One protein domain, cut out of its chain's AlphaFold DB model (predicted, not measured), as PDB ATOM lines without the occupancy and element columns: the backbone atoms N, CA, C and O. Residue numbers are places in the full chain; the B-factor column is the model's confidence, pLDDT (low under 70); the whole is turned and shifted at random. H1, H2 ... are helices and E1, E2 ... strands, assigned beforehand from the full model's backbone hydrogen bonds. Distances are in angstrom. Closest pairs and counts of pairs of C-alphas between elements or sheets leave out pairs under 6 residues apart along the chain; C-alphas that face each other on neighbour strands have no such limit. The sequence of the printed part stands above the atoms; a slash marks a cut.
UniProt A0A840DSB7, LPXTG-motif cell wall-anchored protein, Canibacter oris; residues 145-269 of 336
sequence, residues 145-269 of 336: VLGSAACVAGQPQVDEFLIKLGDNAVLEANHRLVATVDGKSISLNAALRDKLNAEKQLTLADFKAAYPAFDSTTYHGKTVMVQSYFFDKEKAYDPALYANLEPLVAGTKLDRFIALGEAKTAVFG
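This is residues 145 to 269 of the 336 residues of the protein "LPXTG-motif cell wall-anchored protein" of Canibacter oris (UniProt A0A840DSB7). A strongly twisted sheet of five strands makes the core, with two short helices, H1 and H2, off to one side, where H1 only grazes the sheet. Residues 151 to 156 stick out at one end of the longest axis, and the long link 232 to 247 makes the other end. The printed part has 125 residues, with named elements in the order E1 E2 E3 H1 H2 H3 E4 E5 E6; the sheet is mixed, ordered E5 E3 E2 E4 E6. The class is mixed, helices and strands, with 58 residues in named elements, under half. The whole is compact, with a radius of gyration of the C-alphas of 14.9 A, yet elongated in outline, spanning 53 by 31 by 26 A.

Start at the inner strand E2, residues 175 to 181, antiparallel to E4, residues 223 to 231, at 154 degrees; N 178 and O 227 are 3.0 A apart, within hydrogen-bond range. On its other side E2 forms a hairpin with E3, residues 184 to 187, where N 186 and O 179 are 2.8 A apart. Next to E4 is edge strand E6, residues 257 to 267, antiparallel, with N 226 and O 264 at 2.8 A; E6 bends by 82 degrees at residue 261. The other edge strand, E5, residues 248 to 250, is parallel to E3, with N 249 and O 185 at 2.9 A. Look next at H1, residues 190 to 199, which only grazes the sheet with residues 190 to 193. It only just touches H2, residues 204 to 210, with 3 pairs of C-alphas within 8 A, the closest those of Leu 192 and Phe 207 at 7.4 A. This helical hairpin runs opposite ways at a steep tilt of 36 degrees, only just steep. In H1 and H2 every O i to N i+4 pair is within hydrogen-bond range; H3, residues 216 to 219, is too short for one. H3 is not on the sheet. E1, residues 163 to 165, pairs with no named strand, but its residues 163 to 164 pair antiparallel with residues 145 to 146 and with 201 to 202.

Find C-alpha 163 at (163.030, -8.670, -38.293), where E1 begins. E2 begins at C-alpha 175, (164.344, 0.814, -27.142), and measures 19.9 A; E4 measures 24.4 A and H1 14.1 A. E6, 24.5 A, ends at C-alpha 267, (157.064, -19.509, -36.470).

The C-alphas farthest apart are those of Gly 154 and Ala 236, 53.4 A. The printed part has no cut, and E4 to E5 is a long link of 16 residues. Mean pLDDT of the printed part is 74.0; 35 residues are under 70, among them 148 to 161 and 244 to 255.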
ATOM      1  N   VAL A 145     158.004  -5.820 -38.503       83.50
ATOM      2  CA  VAL A 145     157.399  -7.101 -38.880       83.50
ATOM      3  C   VAL A 145     158.411  -8.220 -38.700       83.50
ATOM      4  O   VAL A 145     159.618  -8.027 -38.866       83.50
ATOM      5  N   LEU A 146     157.914  -9.391 -38.320       79.81
ATOM      6  CA  LEU A 146     158.728 -10.592 -38.227       79.81
ATOM      7  C   LEU A 146     158.722 -11.299 -39.571       79.81
ATOM      8  O   LEU A 146     157.684 -11.375 -40.229       79.81
ATOM      9  N   GLY A 147     159.882 -11.809 -39.969       70.19
ATOM     10  CA  GLY A 147     159.936 -12.710 -41.105       70.19
ATOM     11  C   GLY A 147     159.234 -14.009 -40.752       70.19
ATOM     12  O   GLY A 147     159.485 -14.598 -39.700       70.19
ATOM     13  N   SER A 148     158.335 -14.446 -41.624       57.38
ATOM     14  CA  SER A 148     157.761 -15.784 -41.583       57.38
ATOM     15  C   SER A 148     158.403 -16.624 -42.676       57.38
ATOM     16  O   SER A 148     158.509 -16.163 -43.813       57.38
ATOM     17  N   ALA A 149     158.762 -17.865 -42.362       53.88
ATOM     18  CA  ALA A 149     159.172 -18.821 -43.378       53.88
ATOM     19  C   ALA A 149     157.977 -19.121 -44.306       53.88
ATOM     20  O   ALA A 149     157.046 -19.832 -43.925       53.88
ATOM     21  N   ALA A 150     157.966 -18.550 -45.511       44.25
ATOM     22  CA  ALA A 150     156.971 -18.869 -46.530       44.25
ATOM     23  C   ALA A 150     157.439 -20.088 -47.342       44.25
ATOM     24  O   ALA A 150     158.512 -20.080 -47.947       44.25
ATOM     25  N   CYS A 151     156.630 -21.150 -47.376       46.12
ATOM     26  CA  CYS A 151     156.825 -22.262 -48.305       46.12
ATOM     27  C   CYS A 151     156.427 -21.829 -49.723       46.12
ATOM     28  O   CYS A 151     155.240 -21.763 -50.028       46.12
ATOM     29  N   VAL A 152     157.399 -21.606 -50.610       46.31
ATOM     30  CA  VAL A 152     157.156 -21.575 -52.061       46.31
ATOM     31  C   VAL A 152     157.520 -22.944 -52.632       46.31
ATOM     32  O   VAL A 152     158.646 -23.416 -52.466       46.31
ATOM     33  N   ALA A 153     156.564 -23.615 -53.279       43.19
ATOM     34  CA  ALA A 153     156.787 -24.935 -53.864       43.19
ATOM     35  C   ALA A 153     157.949 -24.897 -54.875       43.19
ATOM     36  O   ALA A 153     157.928 -24.127 -55.833       43.19
ATOM     37  N   GLY A 154     158.968 -25.734 -54.660       44.72
ATOM     38  CA  GLY A 154     160.122 -25.854 -55.560       44.72
ATOM     39  C   GLY A 154     161.260 -24.852 -55.333       44.72
ATOM     40  O   GLY A 154     162.249 -24.919 -56.061       44.72
ATOM     41  N   GLN A 155     161.177 -23.968 -54.331       43.97
ATOM     42  CA  GLN A 155     162.294 -23.103 -53.936       43.97
ATOM     43  C   GLN A 155     162.862 -23.512 -52.567       43.97
ATOM     44  O   GLN A 155     162.098 -23.902 -51.678       43.97
ATOM     45  N   PRO A 156     164.194 -23.443 -52.366       45.41
ATOM     46  CA  PRO A 156     164.763 -23.557 -51.030       45.41
ATOM     47  C   PRO A 156     164.177 -22.446 -50.159       45.41
ATOM     48  O   PRO A 156     164.071 -21.305 -50.605       45.41
ATOM     49  N   GLN A 157     163.779 -22.777 -48.931       52.12
ATOM     50  CA  GLN A 157     163.299 -21.763 -48.002       52.12
ATOM     51  C   GLN A 157     164.415 -20.761 -47.725       52.12
ATOM     52  O   GLN A 157     165.481 -21.132 -47.230       52.12
ATOM     53  N   VAL A 158     164.175 -19.505 -48.086       43.66
ATOM     54  CA  VAL A 158     165.099 -18.406 -47.839       43.66
ATOM     55  C   VAL A 158     164.529 -17.617 -46.671       43.66
ATOM     56  O   VAL A 158     163.453 -17.034 -46.788       43.66
ATOM     57  N   ASP A 159     165.233 -17.610 -45.542       51.34
ATOM     58  CA  ASP A 159     164.957 -16.670 -44.455       51.34
ATOM     59  C   ASP A 159     165.342 -15.265 -44.951       51.34
ATOM     60  O   ASP A 159     166.460 -14.802 -44.726       51.34
ATOM     61  N   GLU A 160     164.455 -14.605 -45.701       51.38
ATOM     62  CA  GLU A 160     164.753 -13.310 -46.329       51.38
ATOM     63  C   GLU A 160     165.049 -12.239 -45.261       51.38
ATOM     64  O   GLU A 160     165.939 -11.407 -45.431       51.38
ATOM     65  N   PHE A 161     164.388 -12.308 -44.101       57.19
ATOM     66  CA  PHE A 161     164.693 -11.514 -42.909       57.19
ATOM     67  C   PHE A 161     164.168 -12.180 -41.638       57.19
ATOM     68  O   PHE A 161     163.225 -12.956 -41.676       57.19
ATOM     69  N   LEU A 162     164.762 -11.846 -40.495       74.44
ATOM     70  CA  LEU A 162     164.284 -12.209 -39.162       74.44
ATOM     71  C   LEU A 162     163.367 -11.114 -38.599       74.44
ATOM     72  O   LEU A 162     162.279 -11.395 -38.101       74.44
ATOM     73  N   ILE A 163     163.792  -9.853 -38.710       82.88
ATOM     74  CA  ILE A 163     163.030  -8.670 -38.293       82.88
ATOM     75  C   ILE A 163     163.209  -7.598 -39.364       82.88
ATOM     76  O   ILE A 163     164.336  -7.332 -39.779       82.88
ATOM     77  N   LYS A 164     162.118  -6.959 -39.782       84.00
ATOM     78  CA  LYS A 164     162.145  -5.765 -40.629       84.00
ATOM     79  C   LYS A 164     161.494  -4.607 -39.886       84.00
ATOM     80  O   LYS A 164     160.400  -4.751 -39.353       84.00
ATOM     81  N   LEU A 165     162.181  -3.478 -39.817       84.31
ATOM     82  CA  LEU A 165     161.679  -2.256 -39.200       84.31
ATOM     83  C   LEU A 165     160.821  -1.503 -40.230       84.31
ATOM     84  O   LEU A 165     161.143  -1.524 -41.418       84.31
ATOM     85  N   GLY A 166     159.734  -0.858 -39.801       79.56
ATOM     86  CA  GLY A 166     158.961   0.019 -40.687       79.56
ATOM     87  C   GLY A 166     159.831   1.160 -41.229       79.56
ATOM     88  O   GLY A 166     160.783   1.584 -40.569       79.56
ATOM     89  N   ASP A 167     159.508   1.683 -42.414       74.50
ATOM     90  CA  ASP A 167     160.367   2.649 -43.128       74.50
ATOM     91  C   ASP A 167     160.704   3.894 -42.285       74.50
ATOM     92  O   ASP A 167     161.833   4.387 -42.306       74.50
ATOM     93  N   ASN A 168     159.746   4.348 -41.469       75.38
ATOM     94  CA  ASN A 168     159.893   5.497 -40.570       75.38
ATOM     95  C   ASN A 168     160.238   5.112 -39.121       75.38
ATOM     96  O   ASN A 168     160.413   5.991 -38.279       75.38
ATOM     97  N   ALA A 169     160.308   3.820 -38.800       75.81
ATOM     98  CA  ALA A 169     160.582   3.377 -37.444       75.81
ATOM     99  C   ALA A 169     162.082   3.478 -37.119       75.81
ATOM    100  O   ALA A 169     162.965   3.230 -37.954       75.81
ATOM    101  N   VAL A 170     162.359   3.875 -35.876       76.75
ATOM    102  CA  VAL A 170     163.703   4.059 -35.322       76.75
ATOM    103  C   VAL A 170     163.746   3.457 -33.919       76.75
ATOM    104  O   VAL A 170     162.928   3.761 -33.051       76.75
ATOM    105  N   LEU A 171     164.725   2.591 -33.685       80.12
ATOM    106  CA  LEU A 171     165.068   2.091 -32.363       80.12
ATOM    107  C   LEU A 171     165.965   3.110 -31.667       80.12
ATOM    108  O   LEU A 171     167.176   3.136 -31.879       80.12
ATOM    109  N   GLU A 172     165.372   3.954 -30.834       77.25
ATOM    110  CA  GLU A 172     166.116   4.859 -29.966       77.25
ATOM    111  C   GLU A 172     166.985   4.097 -28.955       77.25
ATOM    112  O   GLU A 172     166.800   2.906 -28.695       77.25
ATOM    113  N   ALA A 173     167.931   4.800 -28.325       73.56
ATOM    114  CA  ALA A 173     168.911   4.200 -27.419       73.56
ATOM    115  C   ALA A 173     168.285   3.419 -26.245       73.56
ATOM    116  O   ALA A 173     168.895   2.469 -25.743       73.56
ATOM    117  N   ASN A 174     167.069   3.781 -25.828       79.12
ATOM    118  CA  ASN A 174     166.329   3.108 -24.761       79.12
ATOM    119  C   ASN A 174     165.379   2.016 -25.276       79.12
ATOM    120  O   ASN A 174     164.892   1.226 -24.476       79.12
ATOM    121  N   HIS A 175     165.166   1.885 -26.587       83.38
ATOM    122  CA  HIS A 175     164.344   0.814 -27.142       83.38
ATOM    123  C   HIS A 175     165.080  -0.527 -27.146       83.38
ATOM    124  O   HIS A 175     166.291  -0.634 -27.383       83.38
ATOM    125  N   ARG A 176     164.334  -1.585 -26.849       85.38
ATOM    126  CA  ARG A 176     164.806  -2.965 -26.817       85.38
ATOM    127  C   ARG A 176     163.791  -3.830 -27.542       85.38
ATOM    128  O   ARG A 176     162.601  -3.729 -27.282       85.38
ATOM    129  N   LEU A 177     164.273  -4.696 -28.421       85.94
ATOM    130  CA  LEU A 177     163.479  -5.792 -28.960       85.94
ATOM    131  C   LEU A 177     163.919  -7.059 -28.234       85.94
ATOM    132  O   LEU A 177     165.112  -7.387 -28.237       85.94
ATOM    133  N   VAL A 178     162.971  -7.723 -27.582       85.00
ATOM    134  CA  VAL A 178     163.203  -8.964 -26.842       85.00
ATOM    135  C   VAL A 178     162.450 -10.079 -27.546       85.00
ATOM    136  O   VAL A 178     161.240  -9.985 -27.736       85.00
ATOM    137  N   ALA A 179     163.185 -11.111 -27.948       81.06
ATOM    138  CA  ALA A 179     162.638 -12.334 -28.509       81.06
ATOM    139  C   ALA A 179     162.528 -13.395 -27.410       81.06
ATOM    140  O   ALA A 179     163.502 -13.640 -26.695       81.06
ATOM    141  N   THR A 180     161.371 -14.037 -27.305       80.50
ATOM    142  CA  THR A 180     161.071 -15.097 -26.344       80.50
ATOM    143  C   THR A 180     160.627 -16.356 -27.081       80.50
ATOM    144  O   THR A 180     159.735 -16.307 -27.929       80.50
ATOM    145  N   VAL A 181     161.244 -17.490 -26.742       76.50
ATOM    146  CA  VAL A 181     160.913 -18.825 -27.268       76.50
ATOM    147  C   VAL A 181     161.000 -19.830 -26.128       76.50
ATOM    148  O   VAL A 181     162.011 -19.859 -25.431       76.50
ATOM    149  N   ASP A 182     159.964 -20.644 -25.916       75.38
ATOM    150  CA  ASP A 182     159.896 -21.628 -24.817       75.38
ATOM    151  C   ASP A 182     160.301 -21.055 -23.443       75.38
ATOM    152  O   ASP A 182     161.094 -21.645 -22.708       75.38
ATOM    153  N   GLY A 183     159.827 -19.848 -23.117       73.19
ATOM    154  CA  GLY A 183     160.151 -19.165 -21.856       73.19
ATOM    155  C   GLY A 183     161.582 -18.616 -21.762       73.19
ATOM    156  O   GLY A 183     161.927 -17.969 -20.779       73.19
ATOM    157  N   LYS A 184     162.421 -18.809 -22.787       75.56
ATOM    158  CA  LYS A 184     163.773 -18.243 -22.863       75.56
ATOM    159  C   LYS A 184     163.755 -16.941 -23.642       75.56
ATOM    160  O   LYS A 184     163.345 -16.922 -24.800       75.56
ATOM    161  N   SER A 185     164.257 -15.877 -23.024       78.00
ATOM    162  CA  SER A 185     164.275 -14.542 -23.624       78.00
ATOM    163  C   SER A 185     165.689 -14.095 -24.002       78.00
ATOM    164  O   SER A 185     166.653 -14.354 -23.275       78.00
ATOM    165  N   ILE A 186     165.817 -13.384 -25.123       79.44
ATOM    166  CA  ILE A 186     167.049 -12.738 -25.593       79.44
ATOM    167  C   ILE A 186     166.705 -11.322 -26.067       79.44
ATOM    168  O   ILE A 186     165.858 -11.137 -26.937       79.44
ATOM    169  N   SER A 187     167.384 -10.313 -25.522       83.75
ATOM    170  CA  SER A 187     167.310  -8.939 -26.033       83.75
ATOM    171  C   SER A 187     168.353  -8.746 -27.123       83.75
ATOM    172  O   SER A 187     169.514  -9.096 -26.903       83.75
ATOM    173  N   LEU A 188     167.992  -8.087 -28.232       83.62
ATOM    174  CA  LEU A 188     168.974  -7.633 -29.224       83.62
ATOM    175  C   LEU A 188     170.043  -6.764 -28.553       83.62
ATOM    176  O   LEU A 188     169.711  -5.904 -27.729       83.62
ATOM    177  N   ASN A 189     171.311  -6.973 -28.900       83.75
ATOM    178  CA  ASN A 189     172.439  -6.181 -28.417       83.75
ATOM    179  C   ASN A 189     172.527  -4.835 -29.163       83.75
ATOM    180  O   ASN A 189     171.734  -4.561 -30.063       83.75
ATOM    181  N   ALA A 190     173.465  -3.971 -28.769       83.31
ATOM    182  CA  ALA A 190     173.623  -2.660 -29.404       83.31
ATOM    183  C   ALA A 190     173.925  -2.774 -30.908       83.31
ATOM    184  O   ALA A 190     173.207  -2.186 -31.704       83.31
ATOM    185  N   ALA A 191     174.881  -3.623 -31.292       86.19
ATOM    186  CA  ALA A 191     175.293  -3.789 -32.685       86.19
ATOM    187  C   ALA A 191     174.144  -4.223 -33.613       86.19
ATOM    188  O   ALA A 191     174.000  -3.689 -34.710       86.19
ATOM    189  N   LEU A 192     173.291  -5.155 -33.175       87.75
ATOM    190  CA  LEU A 192     172.130  -5.586 -33.958       87.75
ATOM    191  C   LEU A 192     171.052  -4.502 -34.045       87.75
ATOM    192  O   LEU A 192     170.397  -4.396 -35.078       87.75
ATOM    193  N   ARG A 193     170.858  -3.693 -32.994       89.06
ATOM    194  CA  ARG A 193     169.926  -2.552 -33.046       89.06
ATOM    195  C   ARG A 193     170.427  -1.465 -33.993       89.06
ATOM    196  O   ARG A 193     169.636  -0.951 -34.776       89.06
ATOM    197  N   ASP A 194     171.723  -1.165 -33.961       89.00
ATOM    198  CA  ASP A 194     172.349  -0.183 -34.851       89.00
ATOM    199  C   ASP A 194     172.249  -0.637 -36.311       89.00
ATOM    200  O   ASP A 194     171.831   0.131 -37.179       89.00
ATOM    201  N   LYS A 195     172.526  -1.922 -36.566       90.06
ATOM    202  CA  LYS A 195     172.343  -2.539 -37.881       90.06
ATOM    203  C   LYS A 195     170.884  -2.496 -38.341       90.06
ATOM    204  O   LYS A 195     170.616  -2.051 -39.450       90.06
ATOM    205  N   LEU A 196     169.934  -2.885 -37.488       87.75
ATOM    206  CA  LEU A 196     168.504  -2.850 -37.814       87.75
ATOM    207  C   LEU A 196     168.003  -1.418 -38.078       87.75
ATOM    208  O   LEU A 196     167.154  -1.220 -38.940       87.75
ATOM    209  N   ASN A 197     168.548  -0.405 -37.400       87.50
ATOM    210  CA  ASN A 197     168.251   0.997 -37.697       87.50
ATOM    211  C   ASN A 197     168.787   1.448 -39.060       87.50
ATOM    212  O   ASN A 197     168.091   2.195 -39.753       87.50
ATOM    213  N   ALA A 198     170.003   1.017 -39.411       87.19
ATOM    214  CA  ALA A 198     170.699   1.412 -40.631       87.19
ATOM    215  C   ALA A 198     170.167   0.690 -41.877       87.19
ATOM    216  O   ALA A 198     169.906   1.323 -42.895       87.19
ATOM    217  N   GLU A 199     169.987  -0.627 -41.789       89.00
ATOM    218  CA  GLU A 199     169.607  -1.489 -42.912       89.00
ATOM    219  C   GLU A 199     168.093  -1.753 -42.968       89.00
ATOM    220  O   GLU A 199     167.606  -2.335 -43.931       89.00
ATOM    221  N   LYS A 200     167.336  -1.344 -41.936       85.69
ATOM    222  CA  LYS A 200     165.888  -1.608 -41.762       85.69
ATOM    223  C   LYS A 200     165.508  -3.086 -41.748       85.69
ATOM    224  O   LYS A 200     164.329  -3.423 -41.681       85.69
ATOM    225  N   GLN A 201     166.491  -3.973 -41.733       87.88
ATOM    226  CA  GLN A 201     166.325  -5.409 -41.816       87.88
ATOM    227  C   GLN A 201     167.443  -6.092 -41.030       87.88
ATOM    228  O   GLN A 201     168.591  -5.658 -41.047       87.88
ATOM    229  N   LEU A 202     167.096  -7.165 -40.329       85.56
ATOM    230  CA  LEU A 202     168.039  -8.049 -39.658       85.56
ATOM    231  C   LEU A 202     167.811  -9.465 -40.169       85.56
ATOM    232  O   LEU A 202     166.669  -9.919 -40.186       85.56
ATOM    233  N   THR A 203     168.868 -10.174 -40.554       82.94
ATOM    234  CA  THR A 203     168.775 -11.568 -41.010       82.94
ATOM    235  C   THR A 203     169.082 -12.560 -39.885       82.94
ATOM    236  O   THR A 203     169.635 -12.206 -38.839       82.94
ATOM    237  N   LEU A 204     168.772 -13.842 -40.106       76.62
ATOM    238  CA  LEU A 204     169.184 -14.910 -39.192       76.62
ATOM    239  C   LEU A 204     170.716 -15.029 -39.094       76.62
ATOM    240  O   LEU A 204     171.244 -15.350 -38.028       76.62
ATOM    241  N   ALA A 205     171.433 -14.765 -40.190       79.38
ATOM    242  CA  ALA A 205     172.891 -14.804 -40.211       79.38
ATOM    243  C   ALA A 205     173.493 -13.740 -39.281       79.38
ATOM    244  O   ALA A 205     174.376 -14.056 -38.484       79.38
ATOM    245  N   ASP A 206     172.956 -12.516 -39.314       84.69
ATOM    246  CA  ASP A 206     173.379 -11.433 -38.419       84.69
ATOM    247  C   ASP A 206     173.149 -11.798 -36.951       84.69
ATOM    248  O   ASP A 206     174.020 -11.605 -36.100       84.69
ATOM    249  N   PHE A 207     171.987 -12.386 -36.656       81.00
ATOM    250  CA  PHE A 207     171.647 -12.814 -35.304       81.00
ATOM    251  C   PHE A 207     172.597 -13.905 -34.789       81.00
ATOM    252  O   PHE A 207     173.112 -13.797 -33.677       81.00
ATOM    253  N   LYS A 208     172.891 -14.927 -35.605       79.94
ATOM    254  CA  LYS A 208     173.845 -15.998 -35.260       79.94
ATOM    255  C   LYS A 208     175.262 -15.473 -35.048       79.94
ATOM    256  O   LYS A 208     175.942 -15.920 -34.129       79.94
ATOM    257  N   ALA A 209     175.696 -14.515 -35.867       85.06
ATOM    258  CA  ALA A 209     177.005 -13.890 -35.713       85.06
ATOM    259  C   ALA A 209     177.134 -13.155 -34.367       85.06
ATOM    260  O   ALA A 209     178.181 -13.207 -33.728       85.06
ATOM    261  N   ALA A 210     176.058 -12.508 -33.912       83.06
ATOM    262  CA  ALA A 210     176.020 -11.804 -32.633       83.06
ATOM    263  C   ALA A 210     175.816 -12.721 -31.412       83.06
ATOM    264  O   ALA A 210     176.241 -12.368 -30.311       83.06
ATOM    265  N   TYR A 211     175.183 -13.882 -31.595       80.75
ATOM    266  CA  TYR A 211     174.919 -14.859 -30.539       80.75
ATOM    267  C   TYR A 211     175.396 -16.257 -30.959       80.75
ATOM    268  O   TYR A 211     174.577 -17.108 -31.293       80.75
ATOM    269  N   PRO A 212     176.705 -16.554 -30.900       78.44
ATOM    270  CA  PRO A 212     177.246 -17.838 -31.357       78.44
ATOM    271  C   PRO A 212     176.779 -19.044 -30.524       78.44
ATOM    272  O   PRO A 212     176.823 -20.174 -30.996       78.44
ATOM    273  N   ALA A 213     176.305 -18.814 -29.296       77.44
ATOM    274  CA  ALA A 213     175.684 -19.842 -28.458       77.44
ATOM    275  C   ALA A 213     174.214 -20.129 -28.832       77.44
ATOM    276  O   ALA A 213     173.597 -21.028 -28.260       77.44
ATOM    277  N   PHE A 214     173.629 -19.358 -29.755       73.56
ATOM    278  CA  PHE A 214     172.283 -19.594 -30.256       73.56
ATOM    279  C   PHE A 214     172.299 -20.708 -31.304       73.56
ATOM    280  O   PHE A 214     172.715 -20.515 -32.449       73.56
ATOM    281  N   ASP A 215     171.798 -21.874 -30.918       74.50
ATOM    282  CA  ASP A 215     171.516 -22.955 -31.850       74.50
ATOM    283  C   ASP A 215     170.118 -22.781 -32.454       74.50
ATOM    284  O   ASP A 215     169.108 -23.029 -31.795       74.50
ATOM    285  N   SER A 216     170.057 -22.377 -33.727       69.56
ATOM    286  CA  SER A 216     168.781 -22.206 -34.423       69.56
ATOM    287  C   SER A 216     167.993 -23.508 -34.517       69.56
ATOM    288  O   SER A 216     166.772 -23.438 -34.449       69.56
ATOM    289  N   THR A 217     168.666 -24.667 -34.636       69.75
ATOM    290  CA  THR A 217     168.032 -25.978 -34.881       69.75
ATOM    291  C   THR A 217     167.076 -26.382 -33.758       69.75
ATOM    292  O   THR A 217     165.989 -26.895 -34.015       69.75
ATOM    293  N   THR A 218     167.416 -26.016 -32.522       70.75
ATOM    294  CA  THR A 218     166.603 -26.230 -31.318       70.75
ATOM    295  C   THR A 218     165.261 -25.471 -31.322       70.75
ATOM    296  O   THR A 218     164.352 -25.811 -30.554       70.75
ATOM    297  N   TYR A 219     165.105 -24.453 -32.177       68.94
ATOM    298  CA  TYR A 219     163.929 -23.575 -32.201       68.94
ATOM    299  C   TYR A 219     163.091 -23.669 -33.488       68.94
ATOM    300  O   TYR A 219     162.132 -22.916 -33.633       68.94
ATOM    301  N   HIS A 220     163.397 -24.595 -34.407       73.88
ATOM    302  CA  HIS A 220     162.597 -24.768 -35.628       73.88
ATOM    303  C   HIS A 220     161.166 -25.206 -35.320       73.88
ATOM    304  O   HIS A 220     160.936 -26.064 -34.467       73.88
ATOM    305  N   GLY A 221     160.204 -24.623 -36.036       69.38
ATOM    306  CA  GLY A 221     158.781 -24.908 -35.857       69.38
ATOM    307  C   GLY A 221     158.200 -24.362 -34.551       69.38
ATOM    308  O   GLY A 221     157.014 -24.551 -34.288       69.38
ATOM    309  N   LYS A 222     159.002 -23.666 -33.734       75.19
ATOM    310  CA  LYS A 222     158.530 -23.033 -32.505       75.19
ATOM    311  C   LYS A 222     158.038 -21.628 -32.788       75.19
ATOM    312  O   LYS A 222     158.558 -20.928 -33.656       75.19
ATOM    313  N   THR A 223     157.037 -21.209 -32.024       78.50
ATOM    314  CA  THR A 223     156.557 -19.830 -32.075       78.50
ATOM    315  C   THR A 223     157.541 -18.941 -31.323       78.50
ATOM    316  O   THR A 223     157.744 -19.109 -30.122       78.50
ATOM    317  N   VAL A 224     158.156 -18.002 -32.036       79.19
ATOM    318  CA  VAL A 224     158.903 -16.886 -31.459       79.19
ATOM    319  C   VAL A 224     157.933 -15.748 -31.219       79.19
ATOM    320  O   VAL A 224     157.208 -15.337 -32.124       79.19
ATOM    321  N   MET A 225     157.974 -15.200 -30.013       83.25
ATOM    322  CA  MET A 225     157.329 -13.943 -29.672       83.25
ATOM    323  C   MET A 225     158.392 -12.847 -29.613       83.25
ATOM    324  O   MET A 225     159.398 -13.011 -28.931       83.25
ATOM    325  N   VAL A 226     158.190 -11.729 -30.303       85.38
ATOM    326  CA  VAL A 226     159.042 -10.540 -30.198       85.38
ATOM    327  C   VAL A 226     158.211  -9.387 -29.668       85.38
ATOM    328  O   VAL A 226     157.203  -9.009 -30.260       85.38
ATOM    329  N   GLN A 227     158.665  -8.806 -28.566       86.12
ATOM    330  CA  GLN A 227     158.034  -7.659 -27.933       86.12
ATOM    331  C   GLN A 227     159.020  -6.488 -27.908       86.12
ATOM    332  O   GLN A 227     160.213  -6.652 -27.627       86.12
ATOM    333  N   SER A 228     158.509  -5.299 -28.222       86.12
ATOM    334  CA  SER A 228     159.244  -4.051 -28.039       86.12
ATOM    335  C   SER A 228     159.118  -3.577 -26.598       86.12
ATOM    336  O   SER A 228     158.050  -3.693 -25.996       86.12
ATOM    337  N   TYR A 229     160.203  -3.030 -26.063       85.75
ATOM    338  CA  TYR A 229     160.285  -2.494 -24.717       85.75
ATOM    339  C   TYR A 229     161.038  -1.169 -24.682       85.75
ATOM    340  O   TYR A 229     161.988  -0.950 -25.436       85.75
ATOM    341  N   PHE A 230     160.670  -0.330 -23.721       83.25
ATOM    342  CA  PHE A 230     161.480   0.784 -23.258       83.25
ATOM    343  C   PHE A 230     162.297   0.341 -22.047       83.25
ATOM    344  O   PHE A 230     161.750  -0.175 -21.072       83.25
ATOM    345  N   PHE A 231     163.610   0.536 -22.110       83.69
ATOM    346  CA  PHE A 231     164.511   0.344 -20.986       83.69
ATOM    347  C   PHE A 231     164.648   1.649 -20.212       83.69
ATOM    348  O   PHE A 231     165.342   2.577 -20.639       83.69
ATOM    349  N   ASP A 232     164.012   1.695 -19.048       75.31
ATOM    350  CA  ASP A 232     164.049   2.840 -18.151       75.31
ATOM    351  C   ASP A 232     165.384   2.881 -17.397       75.31
ATOM    352  O   ASP A 232     165.524   2.398 -16.276       75.31
ATOM    353  N   LYS A 233     166.410   3.449 -18.037       72.19
ATOM    354  CA  LYS A 233     167.750   3.578 -17.448       72.19
ATOM    355  C   LYS A 233     167.723   4.340 -16.115       72.19
ATOM    356  O   LYS A 233     168.503   3.996 -15.224       72.19
ATOM    357  N   GLU A 234     166.843   5.330 -15.997       72.31
ATOM    358  CA  GLU A 234     166.792   6.314 -14.910       72.31
ATOM    359  C   GLU A 234     165.891   5.895 -13.740       72.31
ATOM    360  O   GLU A 234     165.967   6.510 -12.680       72.31
ATOM    361  N   LYS A 235     165.114   4.810 -13.886       70.44
ATOM    362  CA  LYS A 235     164.129   4.341 -12.892       70.44
ATOM    363  C   LYS A 235     163.046   5.388 -12.602       70.44
ATOM    364  O   LYS A 235     162.671   5.599 -11.449       70.44
ATOM    365  N   ALA A 236     162.567   6.055 -13.646       67.38
ATOM    366  CA  ALA A 236     161.562   7.109 -13.554       67.38
ATOM    367  C   ALA A 236     160.102   6.602 -13.584       67.38
ATOM    368  O   ALA A 236     159.193   7.369 -13.263       67.38
ATOM    369  N   TYR A 237     159.850   5.345 -13.971       66.62
ATOM    370  CA  TYR A 237     158.500   4.777 -14.136       66.62
ATOM    371  C   TYR A 237     158.063   3.895 -12.965       66.62
ATOM    372  O   TYR A 237     158.896   3.336 -12.252       66.62
ATOM    373  N   ASP A 238     156.746   3.741 -12.791       69.31
ATOM    374  CA  ASP A 238     156.177   2.933 -11.706       69.31
ATOM    375  C   ASP A 238     156.647   1.476 -11.806       69.31
ATOM    376  O   ASP A 238     156.522   0.884 -12.881       69.31
ATOM    377  N   PRO A 239     157.161   0.862 -10.719       70.12
ATOM    378  CA  PRO A 239     157.504  -0.553 -10.709       70.12
ATOM    379  C   PRO A 239     156.385  -1.479 -11.201       70.12
ATOM    380  O   PRO A 239     156.689  -2.541 -11.742       70.12
ATOM    381  N   ALA A 240     155.114  -1.084 -11.061       76.50
ATOM    382  CA  ALA A 240     153.966  -1.822 -11.587       76.50
ATOM    383  C   ALA A 240     153.919  -1.885 -13.127       76.50
ATOM    384  O   ALA A 240     153.282  -2.781 -13.677       76.50
ATOM    385  N   LEU A 241     154.587  -0.963 -13.829       75.00
ATOM    386  CA  LEU A 241     154.709  -0.971 -15.292       75.00
ATOM    387  C   LEU A 241     155.842  -1.867 -15.795       75.00
ATOM    388  O   LEU A 241     155.911  -2.151 -16.993       75.00
ATOM    389  N   TYR A 242     156.757  -2.279 -14.916       81.56
ATOM    390  CA  TYR A 242     157.864  -3.125 -15.322       81.56
ATOM    391  C   TYR A 242     157.372  -4.539 -15.611       81.56
ATOM    392  O   TYR A 242     156.751  -5.203 -14.782       81.56
ATOM    393  N   ALA A 243     157.685  -5.012 -16.811       72.94
ATOM    394  CA  ALA A 243     157.384  -6.360 -17.229       72.94
ATOM    395  C   ALA A 243     158.176  -7.356 -16.378       72.94
ATOM    396  O   ALA A 243     159.400  -7.268 -16.256       72.94
ATOM    397  N   ASN A 244     157.471  -8.333 -15.818       69.19
ATOM    398  CA  ASN A 244     158.102  -9.458 -15.152       69.19
ATOM    399  C   ASN A 244     158.549 -10.471 -16.212       69.19
ATOM    400  O   ASN A 244     157.756 -11.288 -16.677       69.19
ATOM    401  N   LEU A 245     159.802 -10.366 -16.640       65.25
ATOM    402  CA  LEU A 245     160.385 -11.265 -17.624       65.25
ATOM    403  C   LEU A 245     161.416 -12.162 -16.934       65.25
ATOM    404  O   LEU A 245     162.424 -11.691 -16.404       65.25
ATOM    405  N   GLU A 246     161.129 -13.462 -16.946       61.53
ATOM    406  CA  GLU A 246     162.020 -14.531 -16.489       61.53
ATOM    407  C   GLU A 246     163.386 -14.489 -17.206       61.53
ATOM    408  O   GLU A 246     163.510 -13.881 -18.277       61.53
ATOM    409  N   PRO A 247     164.457 -15.042 -16.595       58.25
ATOM    410  CA  PRO A 247     165.819 -14.588 -16.848       58.25
ATOM    411  C   PRO A 247     166.218 -14.666 -18.323       58.25
ATOM    412  O   PRO A 247     166.122 -15.708 -18.973       58.25
ATOM    413  N   LEU A 248     166.733 -13.543 -18.828       60.47
ATOM    414  CA  LEU A 248     167.378 -13.482 -20.132       60.47
ATOM    415  C   LEU A 248     168.525 -14.480 -20.195       60.47
ATOM    416  O   LEU A 248     169.408 -14.491 -19.337       60.47
ATOM    417  N   VAL A 249     168.562 -15.230 -21.288       58.12
ATOM    418  CA  VAL A 249     169.692 -16.101 -21.615       58.12
ATOM    419  C   VAL A 249     170.904 -15.264 -22.055       58.12
ATOM    420  O   VAL A 249     172.043 -15.688 -21.885       58.12
ATOM    421  N   ALA A 250     170.675 -14.046 -22.564       55.81
ATOM    422  CA  ALA A 250     171.716 -13.067 -22.873       55.81
ATOM    423  C   ALA A 250     171.199 -11.623 -22.715       55.81
ATOM    424  O   ALA A 250     170.219 -11.232 -23.357       55.81
ATOM    425  N   GLY A 251     171.873 -10.825 -21.878       51.38
ATOM    426  CA  GLY A 251     171.567  -9.407 -21.649       51.38
ATOM    427  C   GLY A 251     171.559  -8.998 -20.172       51.38
ATOM    428  O   GLY A 251     171.819  -9.800 -19.279       51.38
ATOM    429  N   THR A 252     171.297  -7.717 -19.914       53.25
ATOM    430  CA  THR A 252     171.148  -7.151 -18.560       53.25
ATOM    431  C   THR A 252     169.838  -7.622 -17.939       53.25
ATOM    432  O   THR A 252     168.866  -7.730 -18.676       53.25
ATOM    433  N   LYS A 253     169.770  -7.856 -16.617       56.62
ATOM    434  CA  LYS A 253     168.500  -8.166 -15.924       56.62
ATOM    435  C   LYS A 253     167.376  -7.230 -16.400       56.62
ATOM    436  O   LYS A 253     167.595  -6.033 -16.571       56.62
ATOM    437  N   LEU A 254     166.195  -7.805 -16.633       63.06
ATOM    438  CA  LEU A 254     165.008  -7.108 -17.145       63.06
ATOM    439  C   LEU A 254     164.270  -6.317 -16.053       63.06
ATOM    440  O   LEU A 254     163.099  -5.989 -16.209       63.06
ATOM    441  N   ASP A 255     164.944  -5.975 -14.951       63.84
ATOM    442  CA  ASP A 255     164.420  -4.973 -14.041       63.84
ATOM    443  C   ASP A 255     164.481  -3.635 -14.785       63.84
ATOM    444  O   ASP A 255     165.573  -3.186 -15.144       63.84
ATOM    445  N   ARG A 256     163.316  -3.008 -15.022       75.12
ATOM    446  CA  ARG A 256     163.112  -1.715 -15.726       75.12
ATOM    447  C   ARG A 256     162.717  -1.776 -17.207       75.12
ATOM    448  O   ARG A 256     162.947  -0.817 -17.943       75.12
ATOM    449  N   PHE A 257     162.138  -2.878 -17.670       79.56
ATOM    450  CA  PHE A 257     161.596  -2.961 -19.028       79.56
ATOM    451  C   PHE A 257     160.097  -2.691 -19.023       79.56
ATOM    452  O   PHE A 257     159.363  -3.352 -18.301       79.56
ATOM    453  N   ILE A 258     159.638  -1.759 -19.852       82.75
ATOM    454  CA  ILE A 258     158.217  -1.426 -20.007       82.75
ATOM    455  C   ILE A 258     157.789  -1.839 -21.405       82.75
ATOM    456  O   ILE A 258     158.433  -1.439 -22.374       82.75
ATOM    457  N   ALA A 259     156.756  -2.672 -21.521       84.19
ATOM    458  CA  ALA A 259     156.286  -3.150 -22.818       84.19
ATOM    459  C   ALA A 259     155.733  -1.990 -23.662       84.19
ATOM    460  O   ALA A 259     154.983  -1.151 -23.167       84.19
ATOM    461  N   LEU A 260     156.114  -1.959 -24.937       81.06
ATOM    462  CA  LEU A 260     155.671  -0.983 -25.926       81.06
ATOM    463  C   LEU A 260     154.791  -1.678 -26.963       81.06
ATOM    464  O   LEU A 260     155.299  -2.400 -27.823       81.06
ATOM    465  N   GLY A 261     153.482  -1.441 -26.888       77.69
ATOM    466  CA  GLY A 261     152.502  -2.047 -27.789       77.69
ATOM    467  C   GLY A 261     152.389  -3.565 -27.634       77.69
ATOM    468  O   GLY A 261     152.812  -4.140 -26.633       77.69
ATOM    469  N   GLU A 262     151.810  -4.211 -28.642       80.69
ATOM    470  CA  GLU A 262     151.569  -5.654 -28.641       80.69
ATOM    471  C   GLU A 262     152.774  -6.454 -29.150       80.69
ATOM    472  O   GLU A 262     153.515  -6.021 -30.040       80.69
ATOM    473  N   ALA A 263     152.943  -7.659 -28.605       83.69
ATOM    474  CA  ALA A 263     153.935  -8.606 -29.081       83.69
ATOM    475  C   ALA A 263     153.556  -9.117 -30.474       83.69
ATOM    476  O   ALA A 263     152.393  -9.396 -30.762       83.69
ATOM    477  N   LYS A 264     154.560  -9.318 -31.325       83.38
ATOM    478  CA  LYS A 264     154.391  -9.965 -32.627       83.38
ATOM    479  C   LYS A 264     154.899 -11.394 -32.539       83.38
ATOM    480  O   LYS A 264     155.922 -11.648 -31.907       83.38
ATOM    481  N   THR A 265     154.203 -12.328 -33.174       83.56
ATOM    482  CA  THR A 265     154.568 -13.747 -33.160       83.56
ATOM    483  C   THR A 265     154.826 -14.264 -34.564       83.56
ATOM    484  O   THR A 265     154.095 -13.921 -35.490       83.56
ATOM    485  N   ALA A 266     155.829 -15.121 -34.714       77.94
ATOM    486  CA  ALA A 266     156.114 -15.834 -35.953       77.94
ATOM    487  C   ALA A 266     156.636 -17.239 -35.645       77.94
ATOM    488  O   ALA A 266     157.210 -17.477 -34.584       77.94
ATOM    489  N   VAL A 267     156.456 -18.177 -36.573       74.19
ATOM    490  CA  VAL A 267     157.064 -19.509 -36.470       74.19
ATOM    491  C   VAL A 267     158.494 -19.435 -36.999       74.19
ATOM    492  O   VAL A 267     158.722 -18.932 -38.098       74.19
ATOM    493  N   PHE A 268     159.453 -19.899 -36.199       69.56
ATOM    494  CA  PHE A 268     160.873 -19.779 -36.499       69.56
ATOM    495  C   PHE A 268     161.402 -20.921 -37.356       69.56
ATOM    496  O   PHE A 268     161.165 -22.097 -37.067       69.56
ATOM    497  N   GLY A 269     162.193 -20.545 -38.361       60.56
ATOM    498  CA  GLY A 269     162.842 -21.455 -39.293       60.56
ATOM    499  C   GLY A 269     161.860 -22.218 -40.186       60.56
ATOM    500  O   GLY A 269     160.640 -22.066 -40.068       60.56
TER     501      GLY A 269